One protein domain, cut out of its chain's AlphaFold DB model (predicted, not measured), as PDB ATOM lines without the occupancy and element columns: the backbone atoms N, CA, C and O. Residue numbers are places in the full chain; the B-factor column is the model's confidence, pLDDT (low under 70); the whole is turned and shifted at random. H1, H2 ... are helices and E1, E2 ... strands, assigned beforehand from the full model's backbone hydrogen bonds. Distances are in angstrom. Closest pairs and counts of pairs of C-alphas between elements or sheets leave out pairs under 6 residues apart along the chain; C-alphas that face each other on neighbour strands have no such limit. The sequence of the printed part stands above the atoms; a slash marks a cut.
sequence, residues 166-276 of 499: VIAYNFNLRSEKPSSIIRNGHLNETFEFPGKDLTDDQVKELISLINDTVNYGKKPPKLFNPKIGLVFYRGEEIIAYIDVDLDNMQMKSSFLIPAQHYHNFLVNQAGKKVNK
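AT A GLANCE: This is residues 166 to 276 of the 499 residues of an uncharacterized protein of Marinilabiliales bacterium (UniProt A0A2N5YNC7). A twisted sheet of four strands, E1 to E4, makes a wall, H1 passes it near the first residue of E1, and H3 leads away past the edge strand E4 as an arm whose residues 267 to 274 stick out, together with the tail 275 to 276. The short H2 packs on residues 258 to 263 of H3, and a long loop, residues 172 to 199, swings out after E1 and folds back to pair beside it. The printed part has 111 residues with three named helices and four named strands, in the order E1 H1 H2 E2 E3 E4 H3; the sheet runs E1 - E2 - E3 - E4, antiparallel throughout, and the class is mixed. The whole is compact, with a radius of gyration of the C-alphas of 15.2 A, yet elongated, spanning 52 by 34 by 24 A, and the arm adds to the length: without it the body spans 35 by 33 by 21 A.

HOW THE PARTS SIT: Start at the inner strand E2, residues 227 to 234, where edge strand E1, residues 166 to 171, is its antiparallel neighbour at 149 degrees; look for N 169 and O 229, 2.8 A apart. On the other side of E2 is E3, residues 237 to 245, in a hairpin at 165 degrees, with N 230 and O 242 at 2.8 A. E3 bends by 55 degrees at residue 240. E4, residues 250 to 253, makes the next hairpin at 172 degrees, with N 243 and O 252 at 2.8 A; E2, E3 and E4 form a meander, each strand the antiparallel neighbour of the one before. Beyond E4, H3, residues 258 to 274, only grazes the sheet with residues 259 to 264; the closest C-alphas of E4 and H3, those of Met 251 and Gln 260, are 6.2 A apart. H2, residues 213 to 216, touches H3, the C-alphas of Tyr 216 and Ala 259 being closest at 5.4 A. H1, residues 200 to 211, only grazes the sheet with residues 200 to 206, and only just, with 5 pairs of C-alphas within 10 A. H1 and H3 only just touch, only at their ends, with 3 pairs of C-alphas within 8 A, the closest those of Ile 210 and Ala 259 at 7.3 A. In H1 every O i to N i+4 pair is within hydrogen-bond range, in H3 11 of 13, and H2 is too short for such a pair.

IN THESE COORDINATES: Find C-alpha 166 at (158.807, 127.586, 303.927), where E1 begins its 15.4 A. H1 covers 16.4 A, H2 5.7 A, E2 23.3 A, E3 23.4 A and E4 9.9 A. H3 runs 24.6 A from C-alpha 258 at (177.195, 134.970, 303.137) to C-alpha 274 at (187.625, 155.938, 295.650).

THE WHOLE: The C-alphas farthest apart, those of Gly 235 and Lys 276, lie 53.0 A from each other. The printed part has no cut, and the link from E1 to H1, 28 residues, is long. Mean pLDDT of the printed part is 71.5; look for values under 70 at residues 172 to 179, 190 to 193, 213 to 226, 246 to 250 and 257 to 276.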
ATOM      1  N   VAL A 166     158.365 126.266 304.377       95.38
ATOM      2  CA  VAL A 166     158.807 127.586 303.927       95.38
ATOM      3  C   VAL A 166     157.690 128.194 303.103       95.38
ATOM      4  O   VAL A 166     157.240 127.593 302.127       95.38
ATOM      5  N   ILE A 167     157.262 129.393 303.480       94.94
ATOM      6  CA  ILE A 167     156.200 130.114 302.784       94.94
ATOM      7  C   ILE A 167     156.806 131.327 302.090       94.94
ATOM      8  O   ILE A 167     157.498 132.141 302.708       94.94
ATOM      9  N   ALA A 168     156.542 131.446 300.790       93.06
ATOM     10  CA  ALA A 168     156.904 132.606 299.996       93.06
ATOM     11  C   ALA A 168     155.740 133.597 299.960       93.06
ATOM     12  O   ALA A 168     154.661 133.293 299.449       93.06
ATOM     13  N   TYR A 169     155.971 134.806 300.452       89.31
ATOM     14  CA  TYR A 169     155.011 135.897 300.401       89.31
ATOM     15  C   TYR A 169     155.456 136.927 299.376       89.31
ATOM     16  O   TYR A 169     156.614 137.349 299.334       89.31
ATOM     17  N   ASN A 170     154.503 137.363 298.563       83.19
ATOM     18  CA  ASN A 170     154.640 138.598 297.814       83.19
ATOM     19  C   ASN A 170     154.196 139.736 298.733       83.19
ATOM     20  O   ASN A 170     153.069 139.718 299.234       83.19
ATOM     21  N   PHE A 171     155.072 140.708 298.964       74.81
ATOM     22  CA  PHE A 171     154.737 141.851 299.797       74.81
ATOM     23  C   PHE A 171     154.992 143.155 299.050       74.81
ATOM     24  O   PHE A 171     156.059 143.396 298.487       74.81
ATOM     25  N   ASN A 172     153.970 144.004 299.027       68.62
ATOM     26  CA  ASN A 172     154.000 145.262 298.308       68.62
ATOM     27  C   ASN A 172     154.305 146.390 299.293       68.62
ATOM     28  O   ASN A 172     153.428 146.849 300.023       68.62
ATOM     29  N   LEU A 173     155.553 146.858 299.324       61.88
ATOM     30  CA  LEU A 173     155.953 148.012 300.138       61.88
ATOM     31  C   LEU A 173     155.565 149.331 299.460       61.88
ATOM     32  O   LEU A 173     156.400 150.202 299.227       61.88
ATOM     33  N   ARG A 174     154.289 149.460 299.082       55.41
ATOM     34  CA  ARG A 174     153.754 150.651 298.406       55.41
ATOM     35  C   ARG A 174     153.700 151.881 299.312       55.41
ATOM     36  O   ARG A 174     153.590 152.989 298.799       55.41
ATOM     37  N   SER A 175     153.774 151.698 300.629       53.22
ATOM     38  CA  SER A 175     153.833 152.771 301.623       53.22
ATOM     39  C   SER A 175     155.200 152.794 302.307       53.22
ATOM     40  O   SER A 175     155.819 151.760 302.535       53.22
ATOM     41  N   GLU A 176     155.680 153.991 302.630       50.25
ATOM     42  CA  GLU A 176     157.065 154.325 302.999       50.25
ATOM     43  C   GLU A 176     157.655 153.632 304.250       50.25
ATOM     44  O   GLU A 176     158.736 154.029 304.681       50.25
ATOM     45  N   LYS A 177     157.005 152.652 304.903       53.94
ATOM     46  CA  LYS A 177     157.418 152.252 306.269       53.94
ATOM     47  C   LYS A 177     157.474 150.785 306.685       53.94
ATOM     48  O   LYS A 177     158.103 150.546 307.718       53.94
ATOM     49  N   PRO A 178     156.969 149.774 305.973       54.06
ATOM     50  CA  PRO A 178     157.429 148.427 306.257       54.06
ATOM     51  C   PRO A 178     158.662 148.140 305.399       54.06
ATOM     52  O   PRO A 178     158.615 148.270 304.189       54.06
ATOM     53  N   SER A 179     159.799 147.804 306.007       69.19
ATOM     54  CA  SER A 179     161.032 147.455 305.272       69.19
ATOM     55  C   SER A 179     161.350 145.956 305.305       69.19
ATOM     56  O   SER A 179     162.424 145.560 304.861       69.19
ATOM     57  N   SER A 180     160.438 145.155 305.867       82.50
ATOM     58  CA  SER A 180     160.635 143.741 306.193       82.50
ATOM     59  C   SER A 180     159.302 142.986 306.189       82.50
ATOM     60  O   SER A 180     158.257 143.560 306.531       82.50
ATOM     61  N   ILE A 181     159.347 141.702 305.824       85.38
ATOM     62  CA  ILE A 181     158.228 140.762 305.931       85.38
ATOM     63  C   ILE A 181     157.856 140.481 307.388       85.38
ATOM     64  O   ILE A 181     156.689 140.249 307.697       85.38
ATOM     65  N   ILE A 182     158.828 140.555 308.296       88.25
ATOM     66  CA  ILE A 182     158.617 140.379 309.732       88.25
ATOM     67  C   ILE A 182     158.713 141.727 310.439       88.25
ATOM     68  O   ILE A 182     159.676 142.477 310.259       88.25
ATOM     69  N   ARG A 183     157.729 142.022 311.291       86.44
ATOM     70  CA  ARG A 183     157.710 143.185 312.179       86.44
ATOM     71  C   ARG A 183     157.356 142.727 313.587       86.44
ATOM     72  O   ARG A 183     156.322 142.108 313.795       86.44
ATOM     73  N   ASN A 184     158.212 143.052 314.555       87.31
ATOM     74  CA  ASN A 184     158.025 142.681 315.964       87.31
ATOM     75  C   ASN A 184     157.814 141.165 316.171       87.31
ATOM     76  O   ASN A 184     156.987 140.771 316.980       87.31
ATOM     77  N   GLY A 185     158.520 140.323 315.406       86.88
ATOM     78  CA  GLY A 185     158.392 138.860 315.480       86.88
ATOM     79  C   GLY A 185     157.151 138.280 314.792       86.88
ATOM     80  O   GLY A 185     157.009 137.064 314.730       86.88
ATOM     81  N   HIS A 186     156.284 139.122 314.228       90.06
ATOM     82  CA  HIS A 186     155.077 138.696 313.530       90.06
ATOM     83  C   HIS A 186     155.156 138.999 312.038       90.06
ATOM     84  O   HIS A 186     155.854 139.916 311.597       90.06
ATOM     85  N   LEU A 187     154.402 138.228 311.258       88.31
ATOM     86  CA  LEU A 187     154.208 138.497 309.845       88.31
ATOM     87  C   LEU A 187     153.494 139.856 309.691       88.31
ATOM     88  O   LEU A 187     152.463 140.110 310.310       88.31
ATOM     89  N   ASN A 188     154.063 140.754 308.902       85.81
ATOM     90  CA  ASN A 188     153.608 142.137 308.784       85.81
ATOM     91  C   ASN A 188     152.319 142.316 307.946       85.81
ATOM     92  O   ASN A 188     152.397 142.353 306.730       85.81
ATOM     93  N   GLU A 189     151.170 142.538 308.582       72.25
ATOM     94  CA  GLU A 189     149.780 142.575 308.056       72.25
ATOM     95  C   GLU A 189     149.492 143.135 306.634       72.25
ATOM     96  O   GLU A 189     148.459 142.817 306.052       72.25
ATOM     97  N   THR A 190     150.372 143.929 306.023       65.81
ATOM     98  CA  THR A 190     150.239 144.523 304.673       65.81
ATOM     99  C   THR A 190     150.398 143.567 303.470       65.81
ATOM    100  O   THR A 190     150.754 144.012 302.377       65.81
ATOM    101  N   PHE A 191     150.151 142.262 303.604       65.00
ATOM    102  CA  PHE A 191     150.280 141.343 302.463       65.00
ATOM    103  C   PHE A 191     149.031 141.336 301.593       65.00
ATOM    104  O   PHE A 191     147.944 140.983 302.038       65.00
ATOM    105  N   GLU A 192     149.204 141.660 300.315       61.44
ATOM    106  CA  GLU A 192     148.134 141.557 299.317       61.44
ATOM    107  C   GLU A 192     147.853 140.095 298.910       61.44
ATOM    108  O   GLU A 192     146.863 139.834 298.231       61.44
ATOM    109  N   PHE A 193     148.699 139.134 299.310       67.56
ATOM    110  CA  PHE A 193     148.603 137.738 298.883       67.56
ATOM    111  C   PHE A 193     148.705 136.739 300.046       67.56
ATOM    112  O   PHE A 193     149.599 136.880 300.885       67.56
ATOM    113  N   PRO A 194     147.861 135.684 300.063       76.62
ATOM    114  CA  PRO A 194     148.102 134.527 300.912       76.62
ATOM    115  C   PRO A 194     149.418 133.905 300.441       76.62
ATOM    116  O   PRO A 194     149.576 133.621 299.251       76.62
ATOM    117  N   GLY A 195     150.396 133.782 301.334       87.44
ATOM    118  CA  GLY A 195     151.685 133.189 300.994       87.44
ATOM    119  C   GLY A 195     151.527 131.826 300.315       87.44
ATOM    120  O   GLY A 195     150.522 131.137 300.481       87.44
ATOM    121  N   LYS A 196     152.519 131.444 299.514       93.12
ATOM    122  CA  LYS A 196     152.556 130.151 298.836       93.12
ATOM    123  C   LYS A 196     153.540 129.233 299.545       93.12
ATOM    124  O   LYS A 196     154.729 129.550 299.592       93.12
ATOM    125  N   ASP A 197     153.057 128.093 300.028       95.69
ATOM    126  CA  ASP A 197     153.923 127.016 300.501       95.69
ATOM    127  C   ASP A 197     154.843 126.551 299.368       95.69
ATOM    128  O   ASP A 197     154.401 126.272 298.245       95.69
ATOM    129  N   LEU A 198     156.139 126.500 299.658       94.44
ATOM    130  CA  LEU A 198     157.133 125.940 298.755       94.44
ATOM    131  C   LEU A 198     157.185 124.423 298.925       94.44
ATOM    132  O   LEU A 198     157.113 123.909 300.039       94.44
ATOM    133  N   THR A 199     157.338 123.703 297.816       96.06
ATOM    134  CA  THR A 199     157.566 122.254 297.861       96.06
ATOM    135  C   THR A 199     158.985 121.942 298.336       96.06
ATOM    136  O   THR A 199     159.887 122.762 298.177       96.06
ATOM    137  N   ASP A 200     159.221 120.729 298.839       92.50
ATOM    138  CA  ASP A 200     160.554 120.291 299.286       92.50
ATOM    139  C   ASP A 200     161.642 120.496 298.222       92.50
ATOM    140  O   ASP A 200     162.760 120.908 298.531       92.50
ATOM    141  N   ASP A 201     161.318 120.243 296.951       93.25
ATOM    142  CA  ASP A 201     162.249 120.445 295.839       93.25
ATOM    143  C   ASP A 201     162.558 121.933 295.616       93.25
ATOM    144  O   ASP A 201     163.717 122.295 295.412       93.25
ATOM    145  N   GLN A 202     161.552 122.809 295.731       93.19
ATOM    146  CA  GLN A 202     161.743 124.262 295.653       93.19
ATOM    147  C   GLN A 202     162.565 124.787 296.829       93.19
ATOM    148  O   GLN A 202     163.406 125.664 296.648       93.19
ATOM    149  N   VAL A 203     162.348 124.242 298.026       91.44
ATOM    150  CA  VAL A 203     163.129 124.581 299.217       91.44
ATOM    151  C   VAL A 203     164.584 124.154 299.044       91.44
ATOM    152  O   VAL A 203     165.480 124.947 299.316       91.44
ATOM    153  N   LYS A 204     164.848 122.943 298.539       88.56
ATOM    154  CA  LYS A 204     166.216 122.481 298.252       88.56
ATOM    155  C   LYS A 204     166.910 123.354 297.212       88.56
ATOM    156  O   LYS A 204     168.075 123.700 297.396       88.56
ATOM    157  N   GLU A 205     166.212 123.724 296.139       88.88
ATOM    158  CA  GLU A 205     166.752 124.618 295.111       88.88
ATOM    159  C   GLU A 205     167.051 126.008 295.683       88.88
ATOM    160  O   GLU A 205     168.141 126.537 295.474       88.88
ATOM    161  N   LEU A 206     166.126 126.565 296.467       86.62
ATOM    162  CA  LEU A 206     166.296 127.839 297.157       86.62
ATOM    163  C   LEU A 206     167.500 127.808 298.108       86.62
ATOM    164  O   LEU A 206     168.335 128.707 298.039       86.62
ATOM    165  N   ILE A 207     167.616 126.781 298.957       85.25
ATOM    166  CA  ILE A 207     168.738 126.601 299.890       85.25
ATOM    167  C   ILE A 207     170.056 126.439 299.130       85.25
ATOM    168  O   ILE A 207     171.062 127.039 299.498       85.25
ATOM    169  N   SER A 208     170.069 125.673 298.042       82.94
ATOM    170  CA  SER A 208     171.250 125.552 297.183       82.94
ATOM    171  C   SER A 208     171.653 126.910 296.601       82.94
ATOM    172  O   SER A 208     172.821 127.295 296.669       82.94
ATOM    173  N   LEU A 209     170.673 127.678 296.110       81.75
ATOM    174  CA  LEU A 209     170.890 129.004 295.546       81.75
ATOM    175  C   LEU A 209     171.532 129.933 296.581       81.75
ATOM    176  O   LEU A 209     172.621 130.421 296.306       81.75
ATOM    177  N   ILE A 210     170.904 130.119 297.754       77.00
ATOM    178  CA  ILE A 210     171.326 131.029 298.852       77.00
ATOM    179  C   ILE A 210     172.661 130.687 299.492       77.00
ATOM    180  O   ILE A 210     173.313 131.577 300.043       77.00
ATOM    181  N   ASN A 211     173.111 129.446 299.344       75.00
ATOM    182  CA  ASN A 211     174.426 129.023 299.808       75.00
ATOM    183  C   ASN A 211     175.515 129.093 298.742       75.00
ATOM    184  O   ASN A 211     176.701 129.134 299.078       75.00
ATOM    185  N   ASP A 212     175.153 129.163 297.464       72.75
ATOM    186  CA  ASP A 212     176.133 129.292 296.398       72.75
ATOM    187  C   ASP A 212     176.646 130.733 296.291       72.75
ATOM    188  O   ASP A 212     176.087 131.596 295.611       72.75
ATOM    189  N   THR A 213     177.796 130.974 296.922       65.25
ATOM    190  CA  THR A 213     178.536 132.247 296.878       65.25
ATOM    191  C   THR A 213     178.776 132.799 295.462       65.25
ATOM    192  O   THR A 213     178.938 134.012 295.300       65.25
ATOM    193  N   VAL A 214     178.763 131.961 294.414       64.94
ATOM    194  CA  VAL A 214     178.962 132.383 293.017       64.94
ATOM    195  C   VAL A 214     177.767 133.175 292.478       64.94
ATOM    196  O   VAL A 214     177.955 134.057 291.627       64.94
ATOM    197  N   ASN A 215     176.561 132.914 292.989       59.84
ATOM    198  CA  ASN A 215     175.316 133.509 292.497       59.84
ATOM    199  C   ASN A 215     175.088 134.950 292.981       59.84
ATOM    200  O   ASN A 215     174.216 135.641 292.457       59.84
ATOM    201  N   TYR A 216     175.926 135.453 293.895       60.34
ATOM    202  CA  TYR A 216     175.662 136.691 294.643       60.34
ATOM    203  C   TYR A 216     176.506 137.913 294.280       60.34
ATOM    204  O   TYR A 216     176.375 138.955 294.918       60.34
ATOM    205  N   GLY A 217     177.369 137.838 293.260       44.50
ATOM    206  CA  GLY A 217     178.359 138.906 293.041       44.50
ATOM    207  C   GLY A 217     178.653 139.314 291.603       44.50
ATOM    208  O   GLY A 217     179.490 140.190 291.395       44.50
ATOM    209  N   LYS A 218     178.030 138.700 290.590       45.47
ATOM    210  CA  LYS A 218     178.461 138.923 289.194       45.47
ATOM    211  C   LYS A 218     177.593 139.878 288.386       45.47
ATOM    212  O   LYS A 218     178.063 140.350 287.351       45.47
ATOM    213  N   LYS A 219     176.360 140.172 288.811       43.25
ATOM    214  CA  LYS A 219     175.476 141.117 288.114       43.25
ATOM    215  C   LYS A 219     174.559 141.835 289.107       43.25
ATOM    216  O   LYS A 219     174.048 141.166 289.999       43.25
ATOM    217  N   PRO A 220     174.314 143.146 288.937       41.62
ATOM    218  CA  PRO A 220     173.221 143.803 289.639       41.62
ATOM    219  C   PRO A 220     171.902 143.125 289.225       41.62
ATOM    220  O   PRO A 220     171.686 142.949 288.015       41.62
ATOM    221  N   PRO A 221     171.045 142.683 290.167       42.25
ATOM    222  CA  PRO A 221     169.708 142.237 289.815       42.25
ATOM    223  C   PRO A 221     168.988 143.334 289.023       42.25
ATOM    224  O   PRO A 221     169.082 144.521 289.324       42.25
ATOM    225  N   LYS A 222     168.306 142.933 287.945       39.84
ATOM    226  CA  LYS A 222     167.370 143.827 287.259       39.84
ATOM    227  C   LYS A 222     166.166 144.016 288.175       39.84
ATOM    228  O   LYS A 222     165.689 143.023 288.715       39.84
ATOM    229  N   LEU A 223     165.684 145.258 288.272       36.81
ATOM    230  CA  LEU A 223     164.444 145.638 288.953       36.81
ATOM    231  C   LEU A 223     163.360 144.579 288.714       36.81
ATOM    232  O   LEU A 223     162.911 144.392 287.579       36.81
ATOM    233  N   PHE A 224     162.984 143.873 289.775       38.44
ATOM    234  CA  PHE A 224     161.877 142.931 289.766       38.44
ATOM    235  C   PHE A 224     160.941 143.361 290.885       38.44
ATOM    236  O   PHE A 224     161.231 143.189 292.061       38.44
ATOM    237  N   ASN A 225     159.831 143.968 290.493       49.47
ATOM    238  CA  ASN A 225     158.717 144.228 291.381       49.47
ATOM    239  C   ASN A 225     157.688 143.155 291.015       49.47
ATOM    240  O   ASN A 225     157.167 143.192 289.891       49.47
ATOM    241  N   PRO A 226     157.538 142.100 291.834       58.53
ATOM    242  CA  PRO A 226     157.370 142.155 293.298       58.53
ATOM    243  C   PRO A 226     158.597 141.866 294.188       58.53
ATOM    244  O   PRO A 226     159.496 141.122 293.796       58.53
ATOM    245  N   LYS A 227     158.551 142.366 295.438       77.31
ATOM    246  CA  LYS A 227     159.429 141.938 296.546       77.31
ATOM    247  C   LYS A 227     158.956 140.594 297.092       77.31
ATOM    248  O   LYS A 227     157.755 140.360 297.241       77.31
ATOM    249  N   ILE A 228     159.906 139.711 297.379       84.75
ATOM    250  CA  ILE A 228     159.625 138.348 297.837       84.75
ATOM    251  C   ILE A 228     160.196 138.197 299.234       84.75
ATOM    252  O   ILE A 228     161.372 138.479 299.462       84.75
ATOM    253  N   GLY A 229     159.360 137.753 300.165       89.94
ATOM    254  CA  GLY A 229     159.801 137.372 301.495       89.94
ATOM    255  C   GLY A 229     159.613 135.878 301.689       89.94
ATOM    256  O   GLY A 229     158.586 135.316 301.314       89.94
ATOM    257  N   LEU A 230     160.631 135.230 302.232       92.75
ATOM    258  CA  LEU A 230     160.653 133.801 302.508       92.75
ATOM    259  C   LEU A 230     160.648 133.636 304.016       92.75
ATOM    260  O   LEU A 230     161.542 134.152 304.683       92.75
ATOM    261  N   VAL A 231     159.651 132.943 304.552       94.06
ATOM    262  CA  VAL A 231     159.505 132.740 305.996       94.06
ATOM    263  C   VAL A 231     159.569 131.254 306.290       94.06
ATOM    264  O   VAL A 231     158.856 130.460 305.678       94.06
ATOM    265  N   PHE A 232     160.456 130.891 307.208       95.00
ATOM    266  CA  PHE A 232     160.699 129.525 307.644       95.00
ATOM    267  C   PHE A 232     159.929 129.294 308.936       95.00
ATOM    268  O   PHE A 232     160.066 130.062 309.894       95.00
ATOM    269  N   TYR A 233     159.153 128.220 308.957       95.50
ATOM    270  CA  TYR A 233     158.260 127.891 310.055       95.50
ATOM    271  C   TYR A 233     158.640 126.569 310.707       95.50
ATOM    272  O   TYR A 233     159.024 125.611 310.035       95.50
ATOM    273  N   ARG A 234     158.474 126.489 312.026       96.06
ATOM    274  CA  ARG A 234     158.464 125.233 312.781       96.06
ATOM    275  C   ARG A 234     157.093 125.091 313.435       96.06
ATOM    276  O   ARG A 234     156.876 125.531 314.558       96.06
ATOM    277  N   GLY A 235     156.151 124.510 312.697       94.44
ATOM    278  CA  GLY A 235     154.741 124.529 313.079       94.44
ATOM    279  C   GLY A 235     154.171 125.915 312.804       94.44
ATOM    280  O   GLY A 235     154.222 126.373 311.668       94.44
ATOM    281  N   GLU A 236     153.671 126.595 313.832       93.81
ATOM    282  CA  GLU A 236     153.142 127.964 313.711       93.81
ATOM    283  C   GLU A 236     154.194 129.048 314.012       93.81
ATOM    284  O   GLU A 236     153.971 130.231 313.756       93.81
ATOM    285  N   GLU A 237     155.358 128.660 314.537       95.06
ATOM    286  CA  GLU A 237     156.409 129.591 314.947       95.06
ATOM    287  C   GLU A 237     157.303 129.994 313.766       95.06
ATOM    288  O   GLU A 237     157.827 129.138 313.050       95.06
ATOM    289  N   ILE A 238     157.515 131.304 313.596       94.38
ATOM    290  CA  ILE A 238     158.484 131.863 312.647       94.38
ATOM    291  C   ILE A 238     159.879 131.727 313.249       94.38
ATOM    292  O   ILE A 238     160.219 132.431 314.199       94.38
ATOM    293  N   ILE A 239     160.706 130.864 312.667       94.75
ATOM    294  CA  ILE A 239     162.074 130.645 313.157       94.75
ATOM    295  C   ILE A 239     163.110 131.458 312.383       94.75
ATOM    296  O   ILE A 239     164.186 131.752 312.902       94.75
ATOM    297  N   ALA A 240     162.807 131.800 311.128       93.25
ATOM    298  CA  ALA A 240     163.712 132.563 310.289       93.25
ATOM    299  C   ALA A 240     162.985 133.237 309.125       93.25
ATOM    300  O   ALA A 240     161.906 132.807 308.716       93.25
ATOM    301  N   TYR A 241     163.598 134.273 308.557       93.12
ATOM    302  CA  TYR A 241     163.082 134.915 307.356       93.12
ATOM    303  C   TYR A 241     164.184 135.508 306.472       93.12
ATOM    304  O   TYR A 241     165.310 135.768 306.911       93.12
ATOM    305  N   ILE A 242     163.832 135.719 305.206       89.94
ATOM    306  CA  ILE A 242     164.635 136.412 304.201       89.94
ATOM    307  C   ILE A 242     163.727 137.411 303.494       89.94
ATOM    308  O   ILE A 242     162.735 137.020 302.885       89.94
ATOM    309  N   ASP A 243     164.103 138.681 303.528       87.00
ATOM    310  CA  ASP A 243     163.524 139.731 302.703       87.00
ATOM    311  C   ASP A 243     164.404 139.941 301.484       87.00
ATOM    312  O   ASP A 243     165.572 140.326 301.606       87.00
ATOM    313  N   VAL A 244     163.839 139.738 300.301       79.38
ATOM    314  CA  VAL A 244     164.516 140.044 299.047       79.38
ATOM    315  C   VAL A 244     163.879 141.294 298.448       79.38
ATOM    316  O   VAL A 244     162.825 141.238 297.807       79.38
ATOM    317  N   ASP A 245     164.535 142.436 298.662       72.75
ATOM    318  CA  ASP A 245     164.202 143.700 298.013       72.75
ATOM    319  C   ASP A 245     165.034 143.856 296.736       72.75
ATOM    320  O   ASP A 245     166.162 144.361 296.736       72.75
ATOM    321  N   LEU A 246     164.461 143.404 295.623       65.19
ATOM    322  CA  LEU A 246     165.093 143.490 294.308       65.19
ATOM    323  C   LEU A 246     165.101 144.918 293.740       65.19
ATOM    324  O   LEU A 246     165.821 145.152 292.768       65.19
ATOM    325  N   ASP A 247     164.368 145.867 294.340       59.09
ATOM    326  CA  ASP A 247     164.412 147.277 293.930       59.09
ATOM    327  C   ASP A 247     165.708 147.943 294.412       59.09
ATOM    328  O   ASP A 247     166.364 148.655 293.653       59.09
ATOM    329  N   ASN A 248     166.111 147.661 295.654       56.25
ATOM    330  CA  ASN A 248     167.328 148.212 296.263       56.25
ATOM    331  C   ASN A 248     168.532 147.258 296.191       56.25
ATOM    332  O   ASN A 248     169.598 147.567 296.719       56.25
ATOM    333  N   MET A 249     168.361 146.081 295.574       61.53
ATOM    334  CA  MET A 249     169.309 144.956 295.635       61.53
ATOM    335  C   MET A 249     169.681 144.572 297.079       61.53
ATOM    336  O   MET A 249     170.766 144.050 297.338       61.53
ATOM    337  N   GLN A 250     168.786 144.852 298.028       65.38
ATOM    338  CA  GLN A 250     169.011 144.600 299.440       65.38
ATOM    339  C   GLN A 250     168.392 143.263 299.810       65.38
ATOM    340  O   GLN A 250     167.207 143.019 299.594       65.38
ATOM    341  N   MET A 251     169.207 142.403 300.409       72.12
ATOM    342  CA  MET A 251     168.731 141.193 301.052       72.12
ATOM    343  C   MET A 251     168.888 141.356 302.557       72.12
ATOM    344  O   MET A 251     170.008 141.496 303.053       72.12
ATOM    345  N   LYS A 252     167.777 141.328 303.291       79.88
ATOM    346  CA  LYS A 252     167.789 141.247 304.757       79.88
ATOM    347  C   LYS A 252     167.412 139.834 305.162       79.88
ATOM    348  O   LYS A 252     166.655 139.164 304.476       79.88
ATOM    349  N   SER A 253     167.982 139.356 306.252       82.62
ATOM    350  CA  SER A 253     167.701 138.021 306.756       82.62
ATOM    351  C   SER A 253     167.917 138.012 308.256       82.62
ATOM    352  O   SER A 253     168.752 138.763 308.759       82.62
ATOM    353  N   SER A 254     167.144 137.188 308.962       86.56
ATOM    354  CA  SER A 254     167.287 136.998 310.408       86.56
ATOM    355  C   SER A 254     168.560 136.250 310.803       86.56
ATOM    356  O   SER A 254     168.888 136.182 311.984       86.56
ATOM    357  N   PHE A 255     169.275 135.680 309.838       81.69
ATOM    358  CA  PHE A 255     170.548 135.001 310.032       81.69
ATOM    359  C   PHE A 255     171.541 135.455 308.961       81.69
ATOM    360  O   PHE A 255     171.192 136.085 307.963       81.69
ATOM    361  N   LEU A 256     172.810 135.140 309.195       75.62
ATOM    362  CA  LEU A 256     173.909 135.531 308.329       75.62
ATOM    363  C   LEU A 256     173.856 134.768 307.000       75.62
ATOM    364  O   LEU A 256     174.303 133.626 306.946       75.62
ATOM    365  N   ILE A 257     173.403 135.397 305.914       69.88
ATOM    366  CA  ILE A 257     173.599 134.839 304.572       69.88
ATOM    367  C   ILE A 257     174.921 135.383 304.017       69.88
ATOM    368  O   ILE A 257     175.075 136.601 303.886       69.88
ATOM    369  N   PRO A 258     175.870 134.529 303.602       64.75
ATOM    370  CA  PRO A 258     177.195 134.970 303.137       64.75
ATOM    371  C   PRO A 258     177.129 135.979 301.981       64.75
ATOM    372  O   PRO A 258     177.918 136.922 301.889       64.75
ATOM    373  N   ALA A 259     176.116 135.821 301.133       63.56
ATOM    374  CA  ALA A 259     175.752 136.729 300.058       63.56
ATOM    375  C   ALA A 259     175.520 138.190 300.491       63.56
ATOM    376  O   ALA A 259     175.881 139.105 299.749       63.56
ATOM    377  N   GLN A 260     174.957 138.425 301.685       66.00
ATOM    378  CA  GLN A 260     174.706 139.778 302.212       66.00
ATOM    379  C   GLN A 260     176.015 140.545 302.405       66.00
ATOM    380  O   GLN A 260     176.093 141.747 302.158       66.00
ATOM    381  N   HIS A 261     177.078 139.836 302.789       59.66
ATOM    382  CA  HIS A 261     178.381 140.434 303.042       59.66
ATOM    383  C   HIS A 261     179.165 140.699 301.766       59.66
ATOM    384  O   HIS A 261     179.912 141.673 301.716       59.66
ATOM    385  N   TYR A 262     178.992 139.888 300.719       51.91
ATOM    386  CA  TYR A 262     179.762 140.048 299.485       51.91
ATOM    387  C   TYR A 262     179.389 141.330 298.724       51.91
ATOM    388  O   TYR A 262     180.272 142.018 298.208       51.91
ATOM    389  N   HIS A 263     178.103 141.700 298.709       50.19
ATOM    390  CA  HIS A 263     177.658 142.961 298.110       50.19
ATOM    391  C   HIS A 263     178.175 144.168 298.906       50.19
ATOM    392  O   HIS A 263     178.816 145.056 298.341       50.19
ATOM    393  N   ASN A 264     178.023 144.136 300.235       48.66
ATOM    394  CA  ASN A 264     178.531 145.177 301.133       48.66
ATOM    395  C   ASN A 264     180.061 145.306 301.065       48.66
ATOM    396  O   ASN A 264     180.596 146.411 301.100       48.66
ATOM    397  N   PHE A 265     180.788 144.197 300.908       46.16
ATOM    398  CA  PHE A 265     182.240 144.190 300.742       46.16
ATOM    399  C   PHE A 265     182.678 144.815 299.416       46.16
ATOM    400  O   PHE A 265     183.637 145.584 299.404       46.16
ATOM    401  N   LEU A 266     181.988 144.536 298.305       44.91
ATOM    402  CA  LEU A 266     182.300 145.141 297.006       44.91
ATOM    403  C   LEU A 266     181.975 146.639 296.974       44.91
ATOM    404  O   LEU A 266     182.793 147.412 296.476       44.91
ATOM    405  N   VAL A 267     180.844 147.055 297.553       48.84
ATOM    406  CA  VAL A 267     180.469 148.473 297.692       48.84
ATOM    407  C   VAL A 267     181.470 149.208 298.591       48.84
ATOM    408  O   VAL A 267     181.980 150.260 298.212       48.84
ATOM    409  N   ASN A 268     181.871 148.612 299.719       42.97
ATOM    410  CA  ASN A 268     182.859 149.201 300.628       42.97
ATOM    411  C   ASN A 268     184.295 149.165 300.083       42.97
ATOM    412  O   ASN A 268     185.071 150.077 300.363       42.97
ATOM    413  N   GLN A 269     184.686 148.164 299.285       46.78
ATOM    414  CA  GLN A 269     185.967 148.169 298.566       46.78
ATOM    415  C   GLN A 269     185.984 149.193 297.432       46.78
ATOM    416  O   GLN A 269     187.016 149.834 297.220       46.78
ATOM    417  N   ALA A 270     184.868 149.365 296.721       44.66
ATOM    418  CA  ALA A 270     184.715 150.431 295.742       44.66
ATOM    419  C   ALA A 270     184.823 151.797 296.441       44.66
ATOM    420  O   ALA A 270     185.665 152.597 296.047       44.66
ATOM    421  N   GLY A 271     184.115 152.014 297.554       40.41
ATOM    422  CA  GLY A 271     184.199 153.235 298.365       40.41
ATOM    423  C   GLY A 271     185.587 153.498 298.971       40.41
ATOM    424  O   GLY A 271     186.123 154.598 298.841       40.41
ATOM    425  N   LYS A 272     186.250 152.485 299.552       41.44
ATOM    426  CA  LYS A 272     187.620 152.614 300.099       41.44
ATOM    427  C   LYS A 272     188.685 152.835 299.017       41.44
ATOM    428  O   LYS A 272     189.688 153.488 299.298       41.44
ATOM    429  N   LYS A 273     188.493 152.349 297.781       40.94
ATOM    430  CA  LYS A 273     189.395 152.652 296.649       40.94
ATOM    431  C   LYS A 273     189.121 154.004 295.986       40.94
ATOM    432  O   LYS A 273     190.013 154.517 295.313       40.94
ATOM    433  N   VAL A 274     187.956 154.612 296.202       40.00
ATOM    434  CA  VAL A 274     187.625 155.938 295.650       40.00
ATOM    435  C   VAL A 274     188.337 157.075 296.406       40.00
ATOM    436  O   VAL A 274     188.626 158.102 295.801       40.00
ATOM    437  N   ASN A 275     188.786 156.862 297.652       37.31
ATOM    438  CA  ASN A 275     189.493 157.888 298.442       37.31
ATOM    439  C   ASN A 275     191.035 157.903 298.347       37.31
ATOM    440  O   ASN A 275     191.693 158.651 299.068       37.31
ATOM    441  N   LYS A 276     191.645 157.158 297.417       39.22
ATOM    442  CA  LYS A 276     193.034 157.418 296.988       39.22
ATOM    443  C   LYS A 276     193.133 157.411 295.464       39.22
ATOM    444  O   LYS A 276     193.474 156.407 294.850       39.22
TER     445      LYS A 276